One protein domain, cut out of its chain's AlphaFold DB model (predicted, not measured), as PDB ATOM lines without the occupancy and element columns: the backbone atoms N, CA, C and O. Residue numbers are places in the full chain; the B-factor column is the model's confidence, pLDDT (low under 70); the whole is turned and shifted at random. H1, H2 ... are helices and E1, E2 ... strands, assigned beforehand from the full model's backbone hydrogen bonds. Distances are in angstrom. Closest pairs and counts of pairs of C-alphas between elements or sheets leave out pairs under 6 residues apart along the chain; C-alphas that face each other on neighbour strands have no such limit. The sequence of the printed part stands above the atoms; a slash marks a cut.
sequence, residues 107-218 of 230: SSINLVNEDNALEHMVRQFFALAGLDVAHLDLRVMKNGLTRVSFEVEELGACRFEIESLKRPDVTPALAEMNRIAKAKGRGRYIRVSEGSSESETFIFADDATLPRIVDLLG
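AT A GLANCE: This is residues 107 to 218 of the 230 residues of an uncharacterized protein of Bradyrhizobium sp. STM 3843 (UniProt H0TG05). Two small three-stranded sheets stand on either side of a pair of helices, H1 and H2, which run side by side between them. A short third helix, H3, sits over part of the far face of the sheet E1 E6 E5, over E6, at the end of the domain away from the sheet E2 E3 E4. The printed part has 112 residues, with three named helices and six named strands in the order E1 H1 E2 E3 E4 H2 E5 E6 H3, class mixed; both sheets, E1 E6 E5 and E2 E3 E4, are antiparallel. The whole is compact, with a radius of gyration of the C-alphas of 14.1 A, and flat, spanning 44 by 37 by 18 A.

HOW THE PARTS SIT: E1, residues 107 to 112, is the antiparallel neighbour of E6, residues 199 to 205, with N 109 and O 202 within hydrogen-bond range at 2.9 A. E6 forms a hairpin with E5, residues 188 to 192, with N 190 and O 203 2.9 A apart. H1, residues 117 to 128, is on this sheet at a height of 9.1 A; its closest C-alpha pair with E1 is Leu 128 and Ser 107, 6.4 A. E2, E3 and E4, residues 133 to 140, 145 to 152 and 156 to 163, form a meander, each strand the antiparallel neighbour of the one before; N 137 and O 149 are 2.8 A apart, N 148 and O 160 2.9 A. H2, residues 171 to 183, is on both sheets, over E4 and E5. H1 and H2 lie on the same face of the twisted sheet E2 E3 E4, two layers, helices on one face of a sheet. They only just touch, with 3 pairs of C-alphas within 8 A, the closest Phe 125 and Met 177 at 7.3 A, and run the same way at a shallow tilt of 22 degrees. H3, residues 210 to 217, is on the opposite face of the sheet E1 E6 E5 from H1 and H2, over E6. In H1, H2 and H3 every O i to N i+4 pair is within hydrogen-bond range.

IN THESE COORDINATES: E1 begins at C-alpha 107 (27.038, 29.413, 153.552), and H3 ends at C-alpha 217 (13.567, 34.281, 153.281). From first to last C-alpha, E4 measures 23.8 A, E3 22.0 A, E2 20.2 A, E6 19.9 A and H2 18.1 A.

THE WHOLE: The two C-alphas farthest apart, those of Lys 142 and Leu 216, are 44.6 A from each other. The printed part has no cut and no long link. Its mean pLDDT is 84.4; residues 113 to 117, 166 and 194 to 198 are under 70.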
ATOM      1  N   SER A 107      26.652  30.121 154.770       92.25
ATOM      2  CA  SER A 107      27.038  29.413 153.552       92.25
ATOM      3  C   SER A 107      25.941  28.427 153.181       92.25
ATOM      4  O   SER A 107      25.180  27.978 154.042       92.25
ATOM      5  N   SER A 108      25.845  28.071 151.908       90.69
ATOM      6  CA  SER A 108      24.908  27.054 151.448       90.69
ATOM      7  C   SER A 108      25.569  26.040 150.545       90.69
ATOM      8  O   SER A 108      26.529  26.337 149.838       90.69
ATOM      9  N   ILE A 109      25.006  24.842 150.532       86.00
ATOM     10  CA  ILE A 109      25.381  23.828 149.568       86.00
ATOM     11  C   ILE A 109      24.162  23.141 149.001       86.00
ATOM     12  O   ILE A 109      23.214  22.859 149.731       86.00
ATOM     13  N   ASN A 110      24.214  22.860 147.706       82.56
ATOM     14  CA  ASN A 110      23.226  22.061 147.012       82.56
ATOM     15  C   ASN A 110      23.842  20.695 146.699       82.56
ATOM     16  O   ASN A 110      24.849  20.605 145.996       82.56
ATOM     17  N   LEU A 111      23.259  19.641 147.258       76.62
ATOM     18  CA  LEU A 111      23.701  18.269 147.059       76.62
ATOM     19  C   LEU A 111      22.854  17.621 145.972       76.62
ATOM     20  O   LEU A 111      21.651  17.409 146.148       76.62
ATOM     21  N   VAL A 112      23.492  17.275 144.855       71.50
ATOM     22  CA  VAL A 112      22.859  16.494 143.789       71.50
ATOM     23  C   VAL A 112      22.927  15.014 144.164       71.50
ATOM     24  O   VAL A 112      23.995  14.472 144.451       71.50
ATOM     25  N   ASN A 113      21.773  14.347 144.181       63.12
ATOM     26  CA  ASN A 113      21.657  12.951 144.601       63.12
ATOM     27  C   ASN A 113      22.127  11.975 143.496       63.12
ATOM     28  O   ASN A 113      21.305  11.378 142.791       63.12
ATOM     29  N   GLU A 114      23.445  11.807 143.343       60.47
ATOM     30  CA  GLU A 114      24.075  10.874 142.390       60.47
ATOM     31  C   GLU A 114      24.864   9.728 143.056       60.47
ATOM     32  O   GLU A 114      25.149   9.739 144.256       60.47
ATOM     33  N   ASP A 115      25.201   8.703 142.261       51.56
ATOM     34  CA  ASP A 115      25.846   7.444 142.665       51.56
ATOM     35  C   ASP A 115      27.329   7.650 143.059       51.56
ATOM     36  O   ASP A 115      28.230   7.229 142.347       51.56
ATOM     37  N   ASN A 116      27.572   8.386 144.149       52.56
ATOM     38  CA  ASN A 116      28.784   8.495 144.998       52.56
ATOM     39  C   ASN A 116      28.605   9.596 146.078       52.56
ATOM     40  O   ASN A 116      29.571  10.071 146.678       52.56
ATOM     41  N   ALA A 117      27.359  10.012 146.340       65.88
ATOM     42  CA  ALA A 117      27.043  11.220 147.089       65.88
ATOM     43  C   ALA A 117      27.474  11.206 148.559       65.88
ATOM     44  O   ALA A 117      27.739  12.272 149.091       65.88
ATOM     45  N   LEU A 118      27.554  10.056 149.240       77.50
ATOM     46  CA  LEU A 118      27.621  10.077 150.706       77.50
ATOM     47  C   LEU A 118      28.946  10.621 151.259       77.50
ATOM     48  O   LEU A 118      28.928  11.509 152.108       77.50
ATOM     49  N   GLU A 119      30.095  10.114 150.803       80.88
ATOM     50  CA  GLU A 119      31.390  10.635 151.267       80.88
ATOM     51  C   GLU A 119      31.551  12.107 150.868       80.88
ATOM     52  O   GLU A 119      31.977  12.931 151.678       80.88
ATOM     53  N   HIS A 120      31.161  12.439 149.636       79.62
ATOM     54  CA  HIS A 120      31.241  13.796 149.114       79.62
ATOM     55  C   HIS A 120      30.370  14.769 149.917       79.62
ATOM     56  O   HIS A 120      30.875  15.786 150.382       79.62
ATOM     57  N   MET A 121      29.114  14.403 150.181       80.50
ATOM     58  CA  MET A 121      28.177  15.124 151.047       80.50
ATOM     59  C   MET A 121      28.767  15.369 152.432       80.50
ATOM     60  O   MET A 121      28.698  16.476 152.956       80.50
ATOM     61  N   VAL A 122      29.348  14.338 153.045       80.38
ATOM     62  CA  VAL A 122      29.916  14.446 154.393       80.38
ATOM     63  C   VAL A 122      31.097  15.410 154.413       80.38
ATOM     64  O   VAL A 122      31.152  16.293 155.266       80.38
ATOM     65  N   ARG A 123      32.006  15.302 153.438       85.00
ATOM     66  CA  ARG A 123      33.119  16.251 153.275       85.00
ATOM     67  C   ARG A 123      32.626  17.671 153.032       85.00
ATOM     68  O   ARG A 123      33.198  18.617 153.560       85.00
ATOM     69  N   GLN A 124      31.558  17.812 152.265       83.50
ATOM     70  CA  GLN A 124      30.934  19.088 151.979       83.50
ATOM     71  C   GLN A 124      30.286  19.730 153.213       83.50
ATOM     72  O   GLN A 124      30.430  20.936 153.405       83.50
ATOM     73  N   PHE A 125      29.657  18.950 154.097       83.31
ATOM     74  CA  PHE A 125      29.237  19.463 155.401       83.31
ATOM     75  C   PHE A 125      30.440  19.943 156.216       83.31
ATOM     76  O   PHE A 125      30.429  21.064 156.711       83.31
ATOM     77  N   PHE A 126      31.518  19.161 156.308       83.06
ATOM     78  CA  PHE A 126      32.709  19.600 157.044       83.06
ATOM     79  C   PHE A 126      33.302  20.898 156.496       83.06
ATOM     80  O   PHE A 126      33.611  21.798 157.277       83.06
ATOM     81  N   ALA A 127      33.381  21.019 155.169       79.75
ATOM     82  CA  ALA A 127      33.828  22.236 154.505       79.75
ATOM     83  C   ALA A 127      32.938  23.440 154.862       79.75
ATOM     84  O   ALA A 127      33.466  24.489 155.219       79.75
ATOM     85  N   LEU A 128      31.608  23.278 154.854       79.12
ATOM     86  CA  LEU A 128      30.664  24.355 155.182       79.12
ATOM     87  C   LEU A 128      30.846  24.932 156.591       79.12
ATOM     88  O   LEU A 128      30.766  26.145 156.757       79.12
ATOM     89  N   ALA A 129      31.076  24.097 157.608       77.00
ATOM     90  CA  ALA A 129      31.296  24.589 158.975       77.00
ATOM     91  C   ALA A 129      32.765  24.894 159.304       77.00
ATOM     92  O   ALA A 129      33.068  25.193 160.465       77.00
ATOM     93  N   GLY A 130      33.677  24.794 158.330       77.31
ATOM     94  CA  GLY A 130      35.115  24.949 158.563       77.31
ATOM     95  C   GLY A 130      35.639  23.972 159.621       77.31
ATOM     96  O   GLY A 130      36.422  24.354 160.491       77.31
ATOM     97  N   LEU A 131      35.133  22.735 159.610       81.50
ATOM     98  CA  LEU A 131      35.522  21.691 160.553       81.50
ATOM     99  C   LEU A 131      36.709  20.911 159.995       81.50
ATOM    100  O   LEU A 131      36.616  20.335 158.913       81.50
ATOM    101  N   ASP A 132      37.797  20.850 160.764       81.31
ATOM    102  CA  ASP A 132      38.907  19.955 160.458       81.31
ATOM    103  C   ASP A 132      38.559  18.531 160.912       81.31
ATOM    104  O   ASP A 132      38.215  18.293 162.079       81.31
ATOM    105  N   VAL A 133      38.585  17.596 159.964       82.56
ATOM    106  CA  VAL A 133      38.149  16.216 160.170       82.56
ATOM    107  C   VAL A 133      39.206  15.246 159.677       82.56
ATOM    108  O   VAL A 133      39.567  15.224 158.500       82.56
ATOM    109  N   ALA A 134      39.631  14.366 160.579       84.19
ATOM    110  CA  ALA A 134      40.565  13.293 160.295       84.19
ATOM    111  C   ALA A 134      39.845  11.942 160.158       84.19
ATOM    112  O   ALA A 134      38.769  11.714 160.713       84.19
ATOM    113  N   HIS A 135      40.484  11.018 159.434       87.19
ATOM    114  CA  HIS A 135      40.132   9.592 159.423       87.19
ATOM    115  C   HIS A 135      38.664   9.274 159.088       87.19
ATOM    116  O   HIS A 135      38.042   8.439 159.742       87.19
ATOM    117  N   LEU A 136      38.114   9.913 158.049       89.75
ATOM    118  CA  LEU A 136      36.790   9.576 157.529       89.75
ATOM    119  C   LEU A 136      36.768   8.133 156.989       89.75
ATOM    120  O   LEU A 136      37.437   7.828 156.004       89.75
ATOM    121  N   ASP A 137      35.980   7.271 157.629       91.81
ATOM    122  CA  ASP A 137      35.758   5.867 157.273       91.81
ATOM    123  C   ASP A 137      34.268   5.611 157.010       91.81
ATOM    124  O   ASP A 137      33.401   5.957 157.823       91.81
ATOM    125  N   LEU A 138      33.971   4.990 155.867       91.00
ATOM    126  CA  LEU A 138      32.623   4.589 155.474       91.00
ATOM    127  C   LEU A 138      32.547   3.066 155.453       91.00
ATOM    128  O   LEU A 138      33.157   2.402 154.614       91.00
ATOM    129  N   ARG A 139      31.736   2.500 156.348       90.81
ATOM    130  CA  ARG A 139      31.572   1.053 156.474       90.81
ATOM    131  C   ARG A 139      30.130   0.630 156.257       90.81
ATOM    132  O   ARG A 139      29.259   0.909 157.081       90.81
ATOM    133  N   VAL A 140      29.896  -0.135 155.192       89.19
ATOM    134  CA  VAL A 140      28.600  -0.780 154.943       89.19
ATOM    135  C   VAL A 140      28.360  -1.875 155.989       89.19
ATOM    136  O   VAL A 140      29.176  -2.779 156.195       89.19
ATOM    137  N   MET A 141      27.229  -1.776 156.674       88.75
ATOM    138  CA  MET A 141      26.782  -2.661 157.740       88.75
ATOM    139  C   MET A 141      25.863  -3.754 157.180       88.75
ATOM    140  O   MET A 141      25.254  -3.622 156.120       88.75
ATOM    141  N   LYS A 142      25.719  -4.864 157.917       83.31
ATOM    142  CA  LYS A 142      24.935  -6.037 157.472       83.31
ATOM    143  C   LYS A 142      23.438  -5.761 157.262       83.31
ATOM    144  O   LYS A 142      22.773  -6.557 156.613       83.31
ATOM    145  N   ASN A 143      22.914  -4.681 157.832       84.31
ATOM    146  CA  ASN A 143      21.517  -4.260 157.726       84.31
ATOM    147  C   ASN A 143      21.258  -3.285 156.560       84.31
ATOM    148  O   ASN A 143      20.151  -2.772 156.462       84.31
ATOM    149  N   GLY A 144      22.249  -3.014 155.701       81.81
ATOM    150  CA  GLY A 144      22.109  -2.077 154.578       81.81
ATOM    151  C   GLY A 144      22.325  -0.601 154.938       81.81
ATOM    152  O   GLY A 144      22.227   0.254 154.059       81.81
ATOM    153  N   LEU A 145      22.654  -0.295 156.198       89.12
ATOM    154  CA  LEU A 145      23.117   1.033 156.601       89.12
ATOM    155  C   LEU A 145      24.610   1.191 156.311       89.12
ATOM    156  O   LEU A 145      25.381   0.243 156.443       89.12
ATOM    157  N   THR A 146      25.036   2.403 156.001       91.06
ATOM    158  CA  THR A 146      26.438   2.808 156.008       91.06
ATOM    159  C   THR A 146      26.713   3.560 157.299       91.06
ATOM    160  O   THR A 146      26.066   4.561 157.608       91.06
ATOM    161  N   ARG A 147      27.681   3.071 158.076       93.25
ATOM    162  CA  ARG A 147      28.221   3.808 159.214       93.25
ATOM    163  C   ARG A 147      29.322   4.727 158.716       93.25
ATOM    164  O   ARG A 147      30.286   4.254 158.118       93.25
ATOM    165  N   VAL A 148      29.190   6.007 159.024       92.56
ATOM    166  CA  VAL A 148      30.214   7.018 158.777       92.56
ATOM    167  C   VAL A 148      30.891   7.308 160.110       92.56
ATOM    168  O   VAL A 148      30.210   7.646 161.078       92.56
ATOM    169  N   SER A 149      32.207   7.122 160.183       93.62
ATOM    170  CA  SER A 149      33.016   7.377 161.384       93.62
ATOM    171  C   SER A 149      34.146   8.334 161.038       93.62
ATOM    172  O   SER A 149      34.715   8.235 159.957       93.62
ATOM    173  N   PHE A 150      34.450   9.268 161.926       93.62
ATOM    174  CA  PHE A 150      35.488  10.273 161.709       93.62
ATOM    175  C   PHE A 150      35.922  10.877 163.044       93.62
ATOM    176  O   PHE A 150      35.244  10.714 164.061       93.62
ATOM    177  N   GLU A 151      37.048  11.581 163.054       92.88
ATOM    178  CA  GLU A 151      37.548  12.285 164.232       92.88
ATOM    179  C   GLU A 151      37.497  13.790 164.015       92.88
ATOM    180  O   GLU A 151      37.949  14.299 162.992       92.88
ATOM    181  N   VAL A 152      36.952  14.498 165.002       90.75
ATOM    182  CA  VAL A 152      36.935  15.960 165.033       90.75
ATOM    183  C   VAL A 152      37.884  16.413 166.130       90.75
ATOM    184  O   VAL A 152      37.803  15.924 167.262       90.75
ATOM    185  N   GLU A 153      38.764  17.360 165.814       87.69
ATOM    186  CA  GLU A 153      39.691  17.943 166.786       87.69
ATOM    187  C   GLU A 153      38.940  18.367 168.063       87.69
ATOM    188  O   GLU A 153      37.833  18.900 167.988       87.69
ATOM    189  N   GLU A 154      39.502  18.123 169.248       89.25
ATOM    190  CA  GLU A 154      38.920  18.434 170.576       89.25
ATOM    191  C   GLU A 154      37.598  17.724 170.949       89.25
ATOM    192  O   GLU A 154      37.236  17.709 172.125       89.25
ATOM    193  N   LEU A 155      36.879  17.112 170.000       89.12
ATOM    194  CA  LEU A 155      35.658  16.331 170.257       89.12
ATOM    195  C   LEU A 155      35.894  14.819 170.179       89.12
ATOM    196  O   LEU A 155      35.114  14.049 170.739       89.12
ATOM    197  N   GLY A 156      36.971  14.395 169.516       90.94
ATOM    198  CA  GLY A 156      37.325  12.995 169.332       90.94
ATOM    199  C   GLY A 156      36.427  12.284 168.319       90.94
ATOM    200  O   GLY A 156      35.955  12.874 167.344       90.94
ATOM    201  N   ALA A 157      36.217  10.987 168.546       92.88
ATOM    202  CA  ALA A 157      35.494  10.121 167.625       92.88
ATOM    203  C   ALA A 157      34.002  10.480 167.533       92.88
ATOM    204  O   ALA A 157      33.274  10.477 168.529       92.88
ATOM    205  N   CYS A 158      33.547  10.715 166.308       93.44
ATOM    206  CA  CYS A 158      32.172  11.017 165.938       93.44
ATOM    207  C   CYS A 158      31.666   9.964 164.946       93.44
ATOM    208  O   CYS A 158      32.451   9.322 164.235       93.44
ATOM    209  N   ARG A 159      30.350   9.738 164.917       93.38
ATOM    210  CA  ARG A 159      29.751   8.772 163.989       93.38
ATOM    211  C   ARG A 159      28.260   8.980 163.804       93.38
ATOM    212  O   ARG A 159      27.565   9.381 164.732       93.38
ATOM    213  N   PHE A 160      27.761   8.550 162.657       92.81
ATOM    214  CA  PHE A 160      26.334   8.372 162.415       92.81
ATOM    215  C   PHE A 160      26.093   7.195 161.464       92.81
ATOM    216  O   PHE A 160      27.022   6.644 160.865       92.81
ATOM    217  N   GLU A 161      24.837   6.779 161.361       92.56
ATOM    218  CA  GLU A 161      24.397   5.701 160.479       92.56
ATOM    219  C   GLU A 161      23.336   6.245 159.530       92.56
ATOM    220  O   GLU A 161      22.454   6.994 159.946       92.56
ATOM    221  N   ILE A 162      23.447   5.895 158.253       88.25
ATOM    222  CA  ILE A 162      22.572   6.393 157.191       88.25
ATOM    223  C   ILE A 162      22.323   5.290 156.168       88.25
ATOM    224  O   ILE A 162      23.164   4.414 155.970       88.25
ATOM    225  N   GLU A 163      21.160   5.290 155.529       83.94
ATOM    226  CA  GLU A 163      20.842   4.301 154.501       83.94
ATOM    227  C   GLU A 163      21.775   4.442 153.289       83.94
ATOM    228  O   GLU A 163      22.078   5.546 152.846       83.94
ATOM    229  N   SER A 164      22.233   3.324 152.722       74.19
ATOM    230  CA  SER A 164      23.064   3.332 151.508       74.19
ATOM    231  C   SER A 164      22.199   3.364 150.241       74.19
ATOM    232  O   SER A 164      22.268   2.456 149.410       74.19
ATOM    233  N   LEU A 165      21.341   4.376 150.115       72.50
ATOM    234  CA  LEU A 165      20.421   4.555 148.985       72.50
ATOM    235  C   LEU A 165      20.807   5.780 148.151       72.50
ATOM    236  O   LEU A 165      21.509   6.663 148.628       72.50
ATOM    237  N   LYS A 166      20.290   5.869 146.917       66.56
ATOM    238  CA  LYS A 166      20.489   7.033 146.030       66.56
ATOM    239  C   LYS A 166      19.969   8.348 146.633       66.56
ATOM    240  O   LYS A 166      20.448   9.415 146.284       66.56
ATOM    241  N   ARG A 167      18.960   8.268 147.506       71.62
ATOM    242  CA  ARG A 167      18.337   9.407 148.199       71.62
ATOM    243  C   ARG A 167      18.177   9.046 149.671       71.62
ATOM    244  O   ARG A 167      17.083   8.647 150.073       71.62
ATOM    245  N   PRO A 168      19.275   9.036 150.435       74.94
ATOM    246  CA  PRO A 168      19.202   8.638 151.823       74.94
ATOM    247  C   PRO A 168      18.516   9.731 152.642       74.94
ATOM    248  O   PRO A 168      18.633  10.915 152.327       74.94
ATOM    249  N   ASP A 169      17.834   9.353 153.720       80.06
ATOM    250  CA  ASP A 169      17.436  10.339 154.721       80.06
ATOM    251  C   ASP A 169      18.697  10.925 155.371       80.06
ATOM    252  O   ASP A 169      19.396  10.254 156.128       80.06
ATOM    253  N   VAL A 170      18.997  12.183 155.054       81.69
ATOM    254  CA  VAL A 170      20.165  12.918 155.561       81.69
ATOM    255  C   VAL A 170      19.999  13.397 157.005       81.69
ATOM    256  O   VAL A 170      20.945  13.937 157.583       81.69
ATOM    257  N   THR A 171      18.827  13.208 157.616       84.81
ATOM    258  CA  THR A 171      18.531  13.657 158.987       84.81
ATOM    259  C   THR A 171      19.572  13.193 160.018       84.81
ATOM    260  O   THR A 171      20.008  14.034 160.808       84.81
ATOM    261  N   PRO A 172      20.062  11.932 160.015       87.94
ATOM    262  CA  PRO A 172      21.107  11.495 160.944       87.94
ATOM    263  C   PRO A 172      22.431  12.243 160.756       87.94
ATOM    264  O   PRO A 172      23.074  12.613 161.739       87.94
ATOM    265  N   ALA A 173      22.820  12.509 159.504       86.81
ATOM    266  CA  ALA A 173      24.020  13.282 159.202       86.81
ATOM    267  C   ALA A 173      23.868  14.721 159.713       86.81
ATOM    268  O   ALA A 173      24.730  15.205 160.442       86.81
ATOM    269  N   LEU A 174      22.741  15.379 159.423       87.25
ATOM    270  CA  LEU A 174      22.462  16.737 159.904       87.25
ATOM    271  C   LEU A 174      22.421  16.841 161.425       87.25
ATOM    272  O   LEU A 174      22.880  17.843 161.972       87.25
ATOM    273  N   ALA A 175      21.850  15.853 162.113       89.69
ATOM    274  CA  ALA A 175      21.806  15.833 163.570       89.69
ATOM    275  C   ALA A 175      23.224  15.786 164.156       89.69
ATOM    276  O   ALA A 175      23.558  16.591 165.027       89.69
ATOM    277  N   GLU A 176      24.081  14.912 163.624       91.25
ATOM    278  CA  GLU A 176      25.468  14.793 164.079       91.25
ATOM    279  C   GLU A 176      26.295  16.037 163.726       91.25
ATOM    280  O   GLU A 176      27.010  16.567 164.580       91.25
ATOM    281  N   MET A 177      26.141  16.578 162.513       89.75
ATOM    282  CA  MET A 177      26.815  17.816 162.100       89.75
ATOM    283  C   MET A 177      26.403  19.003 162.971       89.75
ATOM    284  O   MET A 177      27.250  19.789 163.389       89.75
ATOM    285  N   ASN A 178      25.117  19.112 163.312       90.75
ATOM    286  CA  ASN A 178      24.621  20.148 164.214       90.75
ATOM    287  C   ASN A 178      25.120  19.984 165.644       90.75
ATOM    288  O   ASN A 178      25.462  20.977 166.285       90.75
ATOM    289  N   ARG A 179      25.205  18.750 166.147       91.69
ATOM    290  CA  ARG A 179      25.806  18.472 167.455       91.69
ATOM    291  C   ARG A 179      27.254  18.959 167.496       91.69
ATOM    292  O   ARG A 179      27.640  19.624 168.457       91.69
ATOM    293  N   ILE A 180      28.034  18.652 166.459       91.19
ATOM    294  CA  ILE A 180      29.442  19.054 166.337       91.19
ATOM    295  C   ILE A 180      29.570  20.575 166.221       91.19
ATOM    296  O   ILE A 180      30.299  21.186 167.003       91.19
ATOM    297  N   ALA A 181      28.841  21.196 165.293       90.25
ATOM    298  CA  ALA A 181      28.897  22.638 165.068       90.25
ATOM    299  C   ALA A 181      28.492  23.431 166.318       90.25
ATOM    300  O   ALA A 181      29.180  24.382 166.692       90.25
ATOM    301  N   LYS A 182      27.450  22.979 167.028       90.06
ATOM    302  CA  LYS A 182      27.032  23.547 168.314       90.06
ATOM    303  C   LYS A 182      28.103  23.386 169.390       90.06
ATOM    304  O   LYS A 182      28.399  24.343 170.096       90.06
ATOM    305  N   ALA A 183      28.706  22.202 169.513       90.19
ATOM    306  CA  ALA A 183      29.777  21.962 170.485       90.19
ATOM    307  C   ALA A 183      31.014  22.842 170.226       90.19
ATOM    308  O   ALA A 183      31.697  23.230 171.169       90.19
ATOM    309  N   LYS A 184      31.267  23.194 168.961       88.44
ATOM    310  CA  LYS A 184      32.338  24.106 168.532       88.44
ATOM    311  C   LYS A 184      31.936  25.586 168.522       88.44
ATOM    312  O   LYS A 184      32.768  26.421 168.183       88.44
ATOM    313  N   GLY A 185      30.684  25.919 168.853       88.75
ATOM    314  CA  GLY A 185      30.171  27.292 168.807       88.75
ATOM    315  C   GLY A 185      30.207  27.921 167.411       88.75
ATOM    316  O   GLY A 185      30.394  29.128 167.296       88.75
ATOM    317  N   ARG A 186      30.093  27.110 166.350       87.69
ATOM    318  CA  ARG A 186      30.213  27.564 164.952       87.69
ATOM    319  C   ARG A 186      28.875  27.951 164.326       87.69
ATOM    320  O   ARG A 186      28.865  28.766 163.415       87.69
ATOM    321  N   GLY A 187      27.772  27.369 164.796       91.25
ATOM    322  CA  GLY A 187      26.437  27.606 164.249       91.25
ATOM    323  C   GLY A 187      25.634  26.328 164.044       91.25
ATOM    324  O   GLY A 187      25.879  25.308 164.699       91.25
ATOM    325  N   ARG A 188      24.684  26.385 163.108       91.56
ATOM    326  CA  ARG A 188      23.726  25.312 162.835       91.56
ATOM    327  C   ARG A 188      23.400  25.204 161.341       91.56
ATOM    328  O   ARG A 188      23.292  26.194 160.624       91.56
ATOM    329  N   TYR A 189      23.193  23.970 160.901       90.69
ATOM    330  CA  TYR A 189      22.656  23.579 159.609       90.69
ATOM    331  C   TYR A 189      21.133  23.486 159.637       90.69
ATOM    332  O   TYR A 189      20.556  22.872 160.545       90.69
ATOM    333  N   ILE A 190      20.496  23.976 158.579       89.06
ATOM    334  CA  ILE A 190      19.099  23.690 158.242       89.06
ATOM    335  C   ILE A 190      19.005  23.118 156.836       89.06
ATOM    336  O   ILE A 190      19.802  23.448 155.958       89.06
ATOM    337  N   ARG A 191      17.989  22.287 156.618       87.06
ATOM    338  CA  ARG A 191      17.587  21.834 155.289       87.06
ATOM    339  C   ARG A 191      16.544  22.789 154.713       87.06
ATOM    340  O   ARG A 191      15.602  23.164 155.414       87.06
ATOM    341  N   VAL A 192      16.687  23.128 153.436       83.56
ATOM    342  CA  VAL A 192      15.762  23.968 152.669       83.56
ATOM    343  C   VAL A 192      15.266  23.201 151.449       83.56
ATOM    344  O   VAL A 192      16.044  22.600 150.714       83.56
ATOM    345  N   SER A 193      13.952  23.223 151.232       73.31
ATOM    346  CA  SER A 193      13.352  22.675 150.016       73.31
ATOM    347  C   SER A 193      13.316  23.744 148.927       73.31
ATOM    348  O   SER A 193      12.659  24.773 149.084       73.31
ATOM    349  N   GLU A 194      13.992  23.486 147.810       68.50
ATOM    350  CA  GLU A 194      13.903  24.311 146.595       68.50
ATOM    351  C   GLU A 194      12.756  23.875 145.666       68.50
ATOM    352  O   GLU A 194      12.565  24.441 144.592       68.50
ATOM    353  N   GLY A 195      11.978  22.861 146.063       62.53
ATOM    354  CA  GLY A 195      10.888  22.302 145.258       62.53
ATOM    355  C   GLY A 195      11.325  21.291 144.188       62.53
ATOM    356  O   GLY A 195      10.462  20.698 143.545       62.53
ATOM    357  N   SER A 196      12.630  21.046 144.022       64.31
ATOM    358  CA  SER A 196      13.152  19.925 143.228       64.31
ATOM    359  C   SER A 196      13.205  18.642 144.061       64.31
ATOM    360  O   SER A 196      13.525  18.673 145.246       64.31
ATOM    361  N   SER A 197      12.906  17.499 143.435       62.38
ATOM    362  CA  SER A 197      13.080  16.174 144.058       62.38
ATOM    363  C   SER A 197      14.471  15.571 143.830       62.38
ATOM    364  O   SER A 197      14.753  14.469 144.303       62.38
ATOM    365  N   GLU A 198      15.311  16.247 143.045       66.94
ATOM    366  CA  GLU A 198      16.597  15.723 142.575       66.94
ATOM    367  C   GLU A 198      17.775  16.192 143.425       66.94
ATOM    368  O   GLU A 198      18.792  15.499 143.488       66.94
ATOM    369  N   SER A 199      17.617  17.302 144.144       75.44
ATOM    370  CA  SER A 199      18.672  17.886 144.959       75.44
ATOM    371  C   SER A 199      18.145  18.378 146.306       75.44
ATOM    372  O   SER A 199      16.949  18.632 146.472       75.44
ATOM    373  N   GLU A 200      19.040  18.471 147.284       81.06
ATOM    374  CA  GLU A 200      18.737  19.005 148.610       81.06
ATOM    375  C   GLU A 200      19.707  20.126 148.954       81.06
ATOM    376  O   GLU A 200      20.921  19.963 148.825       81.06
ATOM    377  N   THR A 201      19.167  21.242 149.439       86.06
ATOM    378  CA  THR A 201      19.976  22.403 149.795       86.06
ATOM    379  C   THR A 201      20.039  22.569 151.298       86.06
ATOM    380  O   THR A 201      19.028  22.494 152.003       86.06
ATOM    381  N   PHE A 202      21.243  22.817 151.793       88.50
ATOM    382  CA  PHE A 202      21.514  23.054 153.201       88.50
ATOM    383  C   PHE A 202      22.102  24.438 153.370       88.50
ATOM    384  O   PHE A 202      22.939  24.865 152.579       88.50
ATOM    385  N   ILE A 203      21.671  25.123 154.422       91.50
ATOM    386  CA  ILE A 203      22.248  26.392 154.854       91.50
ATOM    387  C   ILE A 203      22.942  26.134 156.180       91.50
ATOM    388  O   ILE A 203      22.321  25.598 157.098       91.50
ATOM    389  N   PHE A 204      24.201  26.535 156.279       93.12
ATOM    390  CA  PHE A 204      24.932  26.661 157.529       93.12
ATOM    391  C   PHE A 204      25.053  28.142 157.873       93.12
ATOM    392  O   PHE A 204      25.456  28.934 157.025       93.12
ATOM    393  N   ALA A 205      24.703  28.531 159.093       93.62
ATOM    394  CA  ALA A 205      24.918  29.891 159.576       93.62
ATOM    395  C   ALA A 205      25.157  29.894 161.085       93.62
ATOM    396  O   ALA A 205      24.790  28.940 161.779       93.62
ATOM    397  N   ASP A 206      25.751  30.973 161.594       92.50
ATOM    398  CA  ASP A 206      25.881  31.154 163.038       92.50
ATOM    399  C   ASP A 206      24.500  31.213 163.732       92.50
ATOM    400  O   ASP A 206      23.466  31.505 163.119       92.50
ATOM    401  N   ASP A 207      24.477  30.934 165.037       90.56
ATOM    402  CA  ASP A 207      23.230  30.830 165.807       90.56
ATOM    403  C   ASP A 207      22.438  32.151 165.874       90.56
ATOM    404  O   ASP A 207      21.219  32.135 166.057       90.56
ATOM    405  N   ALA A 208      23.106  33.301 165.736       91.69
ATOM    406  CA  ALA A 208      22.469  34.616 165.807       91.69
ATOM    407  C   ALA A 208      21.826  35.028 164.473       91.69
ATOM    408  O   ALA A 208      20.832  35.763 164.455       91.69
ATOM    409  N   THR A 209      22.394  34.553 163.370       92.44
ATOM    410  CA  THR A 209      22.056  34.931 161.997       92.44
ATOM    411  C   THR A 209      21.024  33.983 161.412       92.44
ATOM    412  O   THR A 209      20.104  34.426 160.724       92.44
ATOM    413  N   LEU A 210      21.101  32.691 161.738       91.25
ATOM    414  CA  LEU A 210      20.216  31.677 161.173       91.25
ATOM    415  C   LEU A 210      18.712  31.995 161.329       91.25
ATOM    416  O   LEU A 210      18.007  31.920 160.320       91.25
ATOM    417  N   PRO A 211      18.185  32.400 162.508       90.94
ATOM    418  CA  PRO A 211      16.766  32.744 162.633       90.94
ATOM    419  C   PRO A 211      16.362  33.918 161.733       90.94
ATOM    420  O   PRO A 211      15.282  33.914 161.154       90.94
ATOM    421  N   ARG A 212      17.260  34.894 161.557       93.31
ATOM    422  CA  ARG A 212      17.015  36.079 160.725       93.31
ATOM    423  C   ARG A 212      16.960  35.720 159.247       93.31
ATOM    424  O   ARG A 212      16.105  36.234 158.539       93.31
ATOM    425  N   ILE A 213      17.827  34.811 158.793       91.25
ATOM    426  CA  ILE A 213      17.787  34.268 157.426       91.25
ATOM    427  C   ILE A 213      16.469  33.526 157.194       91.25
ATOM    428  O   ILE A 213      15.820  33.743 156.174       91.25
ATOM    429  N   VAL A 214      16.064  32.666 158.134       90.56
ATOM    430  CA  VAL A 214      14.809  31.903 158.038       90.56
ATOM    431  C   VAL A 214      13.609  32.839 157.900       90.56
ATOM    432  O   VAL A 214      12.802  32.644 156.990       90.56
ATOM    433  N   ASP A 215      13.532  33.871 158.741       91.00
ATOM    434  CA  ASP A 215      12.448  34.853 158.718       91.00
ATOM    435  C   ASP A 215      12.474  35.709 157.442       91.00
ATOM    436  O   ASP A 215      11.449  35.845 156.770       91.00
ATOM    437  N   LEU A 216      13.643  36.243 157.067       92.06
ATOM    438  CA  LEU A 216      13.830  37.085 155.879       92.06
ATOM    439  C   LEU A 216      13.426  36.359 154.591       92.06
ATOM    440  O   LEU A 216      12.811  36.946 153.700       92.06
ATOM    441  N   LEU A 217      13.791  35.084 154.480       89.56
ATOM    442  CA  LEU A 217      13.567  34.281 153.281       89.56
ATOM    443  C   LEU A 217      12.248  33.493 153.321       89.56
ATOM    444  O   LEU A 217      11.885  32.875 152.321       89.56
ATOM    445  N   GLY A 218      11.526  33.504 154.449       86.38
ATOM    446  CA  GLY A 218      10.289  32.741 154.633       86.38
ATOM    447  C   GLY A 218      10.495  31.227 154.530       86.38
ATOM    448  O   GLY A 218       9.640  30.521 153.987       86.38
TER     449      GLY A 218